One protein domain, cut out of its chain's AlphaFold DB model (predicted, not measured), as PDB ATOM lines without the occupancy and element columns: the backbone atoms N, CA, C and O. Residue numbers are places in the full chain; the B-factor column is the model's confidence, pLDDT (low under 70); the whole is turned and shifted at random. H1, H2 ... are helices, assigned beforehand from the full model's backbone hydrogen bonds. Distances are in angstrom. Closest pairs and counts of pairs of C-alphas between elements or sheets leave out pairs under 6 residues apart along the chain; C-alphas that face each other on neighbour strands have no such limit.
ATOM      1  N   MET A   2      97.509  74.563 152.404       40.84
ATOM      2  CA  MET A   2      97.586  75.673 151.444       40.84
ATOM      3  C   MET A   2      98.881  75.513 150.644       40.84
ATOM      4  O   MET A   2      99.956  75.396 151.236       40.84
ATOM      5  N   LYS A   3      98.790  75.446 149.310       53.56
ATOM      6  CA  LYS A   3      99.984  75.500 148.463       53.56
ATOM      7  C   LYS A   3     100.616  76.867 148.701       53.56
ATOM      8  O   LYS A   3     100.077  77.867 148.240       53.56
ATOM      9  N   LYS A   4     101.719  76.905 149.450       59.66
ATOM     10  CA  LYS A   4     102.557  78.100 149.573       59.66
ATOM     11  C   LYS A   4     102.989  78.480 148.158       59.66
ATOM     12  O   LYS A   4     103.648  77.685 147.486       59.66
ATOM     13  N   TYR A   5     102.529  79.626 147.669       69.19
ATOM     14  CA  TYR A   5     102.984  80.158 146.389       69.19
ATOM     15  C   TYR A   5     104.453  80.526 146.541       69.19
ATOM     16  O   TYR A   5     104.849  81.052 147.582       69.19
ATOM     17  N   SER A   6     105.285  80.184 145.555       71.25
ATOM     18  CA  SER A   6     106.693  80.531 145.671       71.25
ATOM     19  C   SER A   6     106.811  82.052 145.617       71.25
ATOM     20  O   SER A   6     106.185  82.711 144.789       71.25
ATOM     21  N   PHE A   7     107.618  82.613 146.510       69.44
ATOM     22  CA  PHE A   7     107.931  84.041 146.538       69.44
ATOM     23  C   PHE A   7     108.337  84.568 145.149       69.44
ATOM     24  O   PHE A   7     107.916  85.646 144.738       69.44
ATOM     25  N   ALA A   8     109.089  83.760 144.393       77.19
ATOM     26  CA  ALA A   8     109.533  84.088 143.045       77.19
ATOM     27  C   ALA A   8     108.375  84.214 142.040       77.19
ATOM     28  O   ALA A   8     108.427  85.074 141.162       77.19
ATOM     29  N   ASP A   9     107.329  83.391 142.170       79.12
ATOM     30  CA  ASP A   9     106.134  83.501 141.329       79.12
ATOM     31  C   ASP A   9     105.358  84.780 141.648       79.12
ATOM     32  O   ASP A   9     104.844  85.430 140.743       79.12
ATOM     33  N   MET A  10     105.303  85.160 142.926       79.56
ATOM     34  CA  MET A  10     104.560  86.337 143.374       79.56
ATOM     35  C   MET A  10     105.202  87.643 142.914       79.56
ATOM     36  O   MET A  10     104.504  88.536 142.446       79.56
ATOM     37  N   GLN A  11     106.530  87.741 142.962       82.06
ATOM     38  CA  GLN A  11     107.264  88.931 142.510       82.06
ATOM     39  C   GLN A  11     107.124  89.222 141.013       82.06
ATOM     40  O   GLN A  11     107.475  90.307 140.561       82.06
ATOM     41  N   ARG A  12     106.641  88.258 140.226       86.31
ATOM     42  CA  ARG A  12     106.433  88.413 138.783       86.31
ATOM     43  C   ARG A  12     105.008  88.828 138.426       86.31
ATOM     44  O   ARG A  12     104.722  88.974 137.241       86.31
ATOM     45  N   LEU A  13     104.128  88.978 139.417       90.50
ATOM     46  CA  LEU A  13     102.737  89.365 139.209       90.50
ATOM     47  C   LEU A  13     102.615  90.874 139.022       90.50
ATOM     48  O   LEU A  13     103.145  91.660 139.813       90.50
ATOM     49  N   HIS A  14     101.860  91.255 138.001       93.50
ATOM     50  CA  HIS A  14     101.536  92.635 137.676       93.50
ATOM     51  C   HIS A  14     100.047  92.897 137.874       93.50
ATOM     52  O   HIS A  14      99.247  91.966 137.924       93.50
ATOM     53  N   TRP A  15      99.642  94.162 137.940       94.25
ATOM     54  CA  TRP A  15      98.233  94.514 138.138       94.25
ATOM     55  C   TRP A  15      97.300  93.982 137.043       94.25
ATOM     56  O   TRP A  15      96.171  93.618 137.353       94.25
ATOM     57  N   LYS A  16      97.778  93.824 135.799       94.62
ATOM     58  CA  LYS A  16      97.030  93.154 134.712       94.62
ATOM     59  C   LYS A  16      96.682  91.694 135.013       94.62
ATOM     60  O   LYS A  16      95.780  91.142 134.394       94.62
ATOM     61  N   ASP A  17      97.439  91.061 135.904       94.19
ATOM     62  CA  ASP A  17      97.291  89.654 136.255       94.19
ATOM     63  C   ASP A  17      96.263  89.464 137.387       94.19
ATOM     64  O   ASP A  17      95.905  88.325 137.702       94.19
ATOM     65  N   TYR A  18      95.791  90.562 137.997       94.00
ATOM     66  CA  TYR A  18      94.804  90.571 139.070       94.00
ATOM     67  C   TYR A  18      93.440  91.068 138.599       94.00
ATOM     68  O   TYR A  18      93.297  92.135 138.009       94.00
ATOM     69  N   GLU A  19      92.410  90.307 138.943       94.06
ATOM     70  CA  GLU A  19      91.027  90.627 138.636       94.06
ATOM     71  C   GLU A  19      90.262  90.922 139.922       94.06
ATOM     72  O   GLU A  19      90.006  90.028 140.735       94.06
ATOM     73  N   PHE A  20      89.899  92.193 140.094       87.75
ATOM     74  CA  PHE A  20      89.296  92.711 141.320       87.75
ATOM     75  C   PHE A  20      87.946  92.061 141.642       87.75
ATOM     76  O   PHE A  20      87.739  91.636 142.778       87.75
ATOM     77  N   LEU A  35      91.832  84.053 145.291       88.88
ATOM     78  CA  LEU A  35      92.401  84.449 146.570       88.88
ATOM     79  C   LEU A  35      91.405  84.184 147.696       88.88
ATOM     80  O   LEU A  35      90.191  84.236 147.497       88.88
ATOM     81  N   THR A  36      91.928  83.905 148.887       89.38
ATOM     82  CA  THR A  36      91.124  84.009 150.108       89.38
ATOM     83  C   THR A  36      90.928  85.473 150.483       89.38
ATOM     84  O   THR A  36      91.719  86.322 150.074       89.38
ATOM     85  N   ASP A  37      89.950  85.761 151.341       88.62
ATOM     86  CA  ASP A  37      89.681  87.126 151.818       88.62
ATOM     87  C   ASP A  37      90.914  87.799 152.446       88.62
ATOM     88  O   ASP A  37      91.152  88.990 152.270       88.62
ATOM     89  N   SER A  38      91.747  87.032 153.160       87.50
ATOM     90  CA  SER A  38      92.992  87.553 153.741       87.50
ATOM     91  C   SER A  38      94.008  87.938 152.659       87.50
ATOM     92  O   SER A  38      94.616  89.006 152.715       87.50
ATOM     93  N   GLN A  39      94.161  87.095 151.633       86.56
ATOM     94  CA  GLN A  39      95.089  87.345 150.529       86.56
ATOM     95  C   GLN A  39      94.610  88.487 149.629       86.56
ATOM     96  O   GLN A  39      95.413  89.322 149.218       86.56
ATOM     97  N   SER A  40      93.309  88.560 149.341       89.19
ATOM     98  CA  SER A  40      92.743  89.659 148.559       89.19
ATOM     99  C   SER A  40      92.866  90.986 149.302       89.19
ATOM    100  O   SER A  40      93.245  91.986 148.693       89.19
ATOM    101  N   LYS A  41      92.685  90.991 150.629       90.50
ATOM    102  CA  LYS A  41      92.944  92.169 151.465       90.50
ATOM    103  C   LYS A  41      94.403  92.619 151.405       90.50
ATOM    104  O   LYS A  41      94.655  93.814 151.335       90.50
ATOM    105  N   GLN A  42      95.368  91.696 151.380       87.75
ATOM    106  CA  GLN A  42      96.781  92.057 151.202       87.75
ATOM    107  C   GLN A  42      97.042  92.712 149.841       87.75
ATOM    108  O   GLN A  42      97.699  93.747 149.791       87.75
ATOM    109  N   VAL A  43      96.492  92.165 148.750       89.88
ATOM    110  CA  VAL A  43      96.598  92.784 147.415       89.88
ATOM    111  C   VAL A  43      95.974  94.182 147.411       89.88
ATOM    112  O   VAL A  43      96.578  95.125 146.909       89.88
ATOM    113  N   GLN A  44      94.800  94.352 148.021       91.56
ATOM    114  CA  GLN A  44      94.154  95.663 148.143       91.56
ATOM    115  C   GLN A  44      94.992  96.653 148.962       91.56
ATOM    116  O   GLN A  44      95.099  97.811 148.577       91.56
ATOM    117  N   THR A  45      95.638  96.212 150.045       91.50
ATOM    118  CA  THR A  45      96.556  97.065 150.813       91.50
ATOM    119  C   THR A  45      97.708  97.570 149.946       91.50
ATOM    120  O   THR A  45      98.020  98.754 150.009       91.50
ATOM    121  N   GLN A  46      98.295  96.717 149.098       90.38
ATOM    122  CA  GLN A  46      99.354  97.132 148.167       90.38
ATOM    123  C   GLN A  46      98.849  98.173 147.161       90.38
ATOM    124  O   GLN A  46      99.551  99.138 146.869       90.38
ATOM    125  N   TYR A  47      97.614  98.020 146.675       92.00
ATOM    126  CA  TYR A  47      96.976  99.000 145.794       92.00
ATOM    127  C   TYR A  47      96.830 100.364 146.479       92.00
ATOM    128  O   TYR A  47      97.237 101.385 145.929       92.00
ATOM    129  N   THR A  48      96.284 100.380 147.699       92.56
ATOM    130  CA  THR A  48      96.096 101.610 148.478       92.56
ATOM    131  C   THR A  48      97.433 102.268 148.805       92.56
ATOM    132  O   THR A  48      97.594 103.457 148.560       92.56
ATOM    133  N   GLN A  49      98.424 101.496 149.263       91.25
ATOM    134  CA  GLN A  49      99.767 102.005 149.553       91.25
ATOM    135  C   GLN A  49     100.433 102.619 148.319       91.25
ATOM    136  O   GLN A  49     101.094 103.649 148.433       91.25
ATOM    137  N   TYR A  50     100.244 102.020 147.140       92.00
ATOM    138  CA  TYR A  50     100.737 102.595 145.893       92.00
ATOM    139  C   TYR A  50     100.082 103.954 145.623       92.00
ATOM    140  O   TYR A  50     100.781 104.923 145.337       92.00
ATOM    141  N   ILE A  51      98.753 104.053 145.740       93.50
ATOM    142  CA  ILE A  51      98.038 105.322 145.541       93.50
ATOM    143  C   ILE A  51      98.502 106.377 146.544       93.50
ATOM    144  O   ILE A  51      98.728 107.519 146.151       93.50
ATOM    145  N   ASP A  52      98.684 106.004 147.807       93.62
ATOM    146  CA  ASP A  52      99.138 106.924 148.850       93.62
ATOM    147  C   ASP A  52     100.537 107.484 148.544       93.62
ATOM    148  O   ASP A  52     100.803 108.656 148.802       93.62
ATOM    149  N   GLN A  53     101.426 106.669 147.962       91.62
ATOM    150  CA  GLN A  53     102.800 107.062 147.622       91.62
ATOM    151  C   GLN A  53     102.914 107.821 146.296       91.62
ATOM    152  O   GLN A  53     103.752 108.713 146.164       91.62
ATOM    153  N   HIS A  54     102.112 107.449 145.298       91.94
ATOM    154  CA  HIS A  54     102.249 107.934 143.922       91.94
ATOM    155  C   HIS A  54     101.152 108.922 143.506       91.94
ATOM    156  O   HIS A  54     101.252 109.536 142.446       91.94
ATOM    157  N   HIS A  55     100.109 109.096 144.321       93.31
ATOM    158  CA  HIS A  55      98.936 109.941 144.057       93.31
ATOM    159  C   HIS A  55      98.167 109.596 142.770       93.31
ATOM    160  O   HIS A  55      97.396 110.405 142.254       93.31
ATOM    161  N   HIS A  56      98.348 108.382 142.247       93.62
ATOM    162  CA  HIS A  56      97.602 107.850 141.113       93.62
ATOM    163  C   HIS A  56      97.482 106.326 141.208       93.62
ATOM    164  O   HIS A  56      98.251 105.670 141.910       93.62
ATOM    165  N   ALA A  57      96.530 105.751 140.471       92.38
ATOM    166  CA  ALA A  57      96.380 104.302 140.372       92.38
ATOM    167  C   ALA A  57      97.610 103.654 139.701       92.38
ATOM    168  O   ALA A  57      98.185 104.257 138.783       92.38
ATOM    169  N   PRO A  58      98.014 102.441 140.114       93.19
ATOM    170  CA  PRO A  58      99.076 101.707 139.448       93.19
ATOM    171  C   PRO A  58      98.693 101.372 138.009       93.19
ATOM    172  O   PRO A  58      97.524 101.163 137.670       93.19
ATOM    173  N   ARG A  59      99.699 101.302 137.140       94.75
ATOM    174  CA  ARG A  59      99.495 100.868 135.760       94.75
ATOM    175  C   ARG A  59      99.367  99.353 135.730       94.75
ATOM    176  O   ARG A  59      99.977  98.637 136.516       94.75
ATOM    177  N   MET A  60      98.647  98.846 134.737       93.06
ATOM    178  CA  MET A  60      98.453  97.403 134.542       93.06
ATOM    179  C   MET A  60      99.772  96.624 134.368       93.06
ATOM    180  O   MET A  60      99.841  95.439 134.684       93.06
ATOM    181  N   GLY A  61     100.826  97.281 133.880       92.81
ATOM    182  CA  GLY A  61     102.168  96.707 133.754       92.81
ATOM    183  C   GLY A  61     103.053  96.854 134.992       92.81
ATOM    184  O   GLY A  61     104.193  96.408 134.936       92.81
ATOM    185  N   ASP A  62     102.573  97.468 136.075       92.56
ATOM    186  CA  ASP A  62     103.339  97.615 137.313       92.56
ATOM    187  C   ASP A  62     103.210  96.350 138.168       92.56
ATOM    188  O   ASP A  62     102.191  95.655 138.131       92.56
ATOM    189  N   TYR A  63     104.244  96.052 138.952       91.00
ATOM    190  CA  TYR A  63     104.237  94.924 139.878       91.00
ATOM    191  C   TYR A  63     103.241  95.148 141.019       91.00
ATOM    192  O   TYR A  63     103.159  96.244 141.574       91.00
ATOM    193  N   ILE A  64     102.534  94.085 141.411       90.94
ATOM    194  CA  ILE A  64     101.659  94.117 142.594       90.94
ATOM    195  C   ILE A  64     102.503  94.147 143.869       90.94
ATOM    196  O   ILE A  64     102.186  94.878 144.801       90.94
ATOM    197  N   PHE A  65     103.583  93.356 143.901       85.94
ATOM    198  CA  PHE A  65     104.449  93.209 145.069       85.94
ATOM    199  C   PHE A  65     105.848  93.754 144.770       85.94
ATOM    200  O   PHE A  65     106.650  93.056 144.138       85.94
ATOM    201  N   PRO A  66     106.190  94.969 145.227       72.06
ATOM    202  CA  PRO A  66     107.548  95.471 145.129       72.06
ATOM    203  C   PRO A  66     108.494  94.595 145.963       72.06
ATOM    204  O   PRO A  66     108.161  94.117 147.050       72.06
ATOM    205  N   SER A  67     109.708  94.387 145.454       64.88
ATOM    206  CA  SER A  67     110.681  93.389 145.932       64.88
ATOM    207  C   SER A  67     111.068  93.467 147.418       64.88
ATOM    208  O   SER A  67     111.630  92.508 147.949       64.88
ATOM    209  N   LYS A  68     110.764  94.578 148.103       56.59
ATOM    210  CA  LYS A  68     111.046  94.789 149.531       56.59
ATOM    211  C   LYS A  68     109.936  94.291 150.471       56.59
ATOM    212  O   LYS A  68     110.246  93.959 151.611       56.59
ATOM    213  N   GLU A  69     108.685  94.186 150.017       53.53
ATOM    214  CA  GLU A  69     107.520  93.884 150.880       53.53
ATOM    215  C   GLU A  69     107.060  92.422 150.803       53.53
ATOM    216  O   GLU A  69     106.343  91.923 151.670       53.53
ATOM    217  N   THR A  70     107.544  91.670 149.814       50.84
ATOM    218  CA  THR A  70     107.114  90.289 149.556       50.84
ATOM    219  C   THR A  70     107.589  89.285 150.624       50.84
ATOM    220  O   THR A  70     107.189  88.123 150.605       50.84
ATOM    221  N   ARG A  71     108.450  89.697 151.573       48.38
ATOM    222  CA  ARG A  71     109.046  88.820 152.608       48.38
ATOM    223  C   ARG A  71     108.012  88.253 153.594       48.38
ATOM    224  O   ARG A  71     108.318  87.289 154.289       48.38
ATOM    225  N   SER A  72     106.807  88.825 153.614       50.91
ATOM    226  CA  SER A  72     105.725  88.493 154.548       50.91
ATOM    227  C   SER A  72     104.539  87.760 153.902       50.91
ATOM    228  O   SER A  72     103.520  87.569 154.557       50.91
ATOM    229  N   TRP A  73     104.645  87.338 152.636       53.66
ATOM    230  CA  TRP A  73     103.619  86.530 151.963       53.66
ATOM    231  C   TRP A  73     103.736  85.049 152.362       53.66
ATOM    232  O   TRP A  73     104.208  84.215 151.587       53.66
ATOM    233  N   VAL A  74     103.360  84.721 153.604       49.78
ATOM    234  CA  VAL A  74     103.264  83.339 154.119       49.78
ATOM    235  C   VAL A  74     102.043  83.185 155.011       49.78
ATOM    236  O   VAL A  74     101.858  84.044 155.897       49.78
TER     237      VAL A  74
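This is residues 2 to 20 and 35 to 74 of the 74 residues of an uncharacterized protein of Butyricicoccus sp. AM28-25 (UniProt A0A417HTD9). Little regular structure is present: one long helix, H2, makes a slanting beam, and the unnamed stretch of residues 55 to 74 folds back along it. A single-turn helix, H1, sits near the start of the printed part, among loops. The printed part has 59 residues with two named helices, H1 then H2, and no named strand; the class is all helix, with 22 residues in named elements. It is compact, with a radius of gyration of the C-alphas of 11.2 A, and elongated, spanning 35 by 22 by 19 A.

H1, residues 7 to 10, and H2, residues 37 to 54, are apart, with no C-alpha of the one within 8 A of the other. In H2 every O i to N i+4 pair is within hydrogen-bond range; H1 is too short for such a pair, and its one O i to N i+3 pair is within range.

H1 begins at C-alpha 7 (107.931, 84.041, 146.538). H2 runs 25.6 A, from C-alpha 37 (89.681, 87.126, 151.818) to C-alpha 54 (102.249, 107.934, 143.922).

The C-alphas farthest apart, of Met 2 and His 55, are 35.1 A apart. Residues 21 to 34 are not printed; C-alphas 20 and 35 are 10.3 A apart across this cut, in the link from H1 to H2. Confidence is under 70 at residues 2 to 5, 7 and 67 to 74.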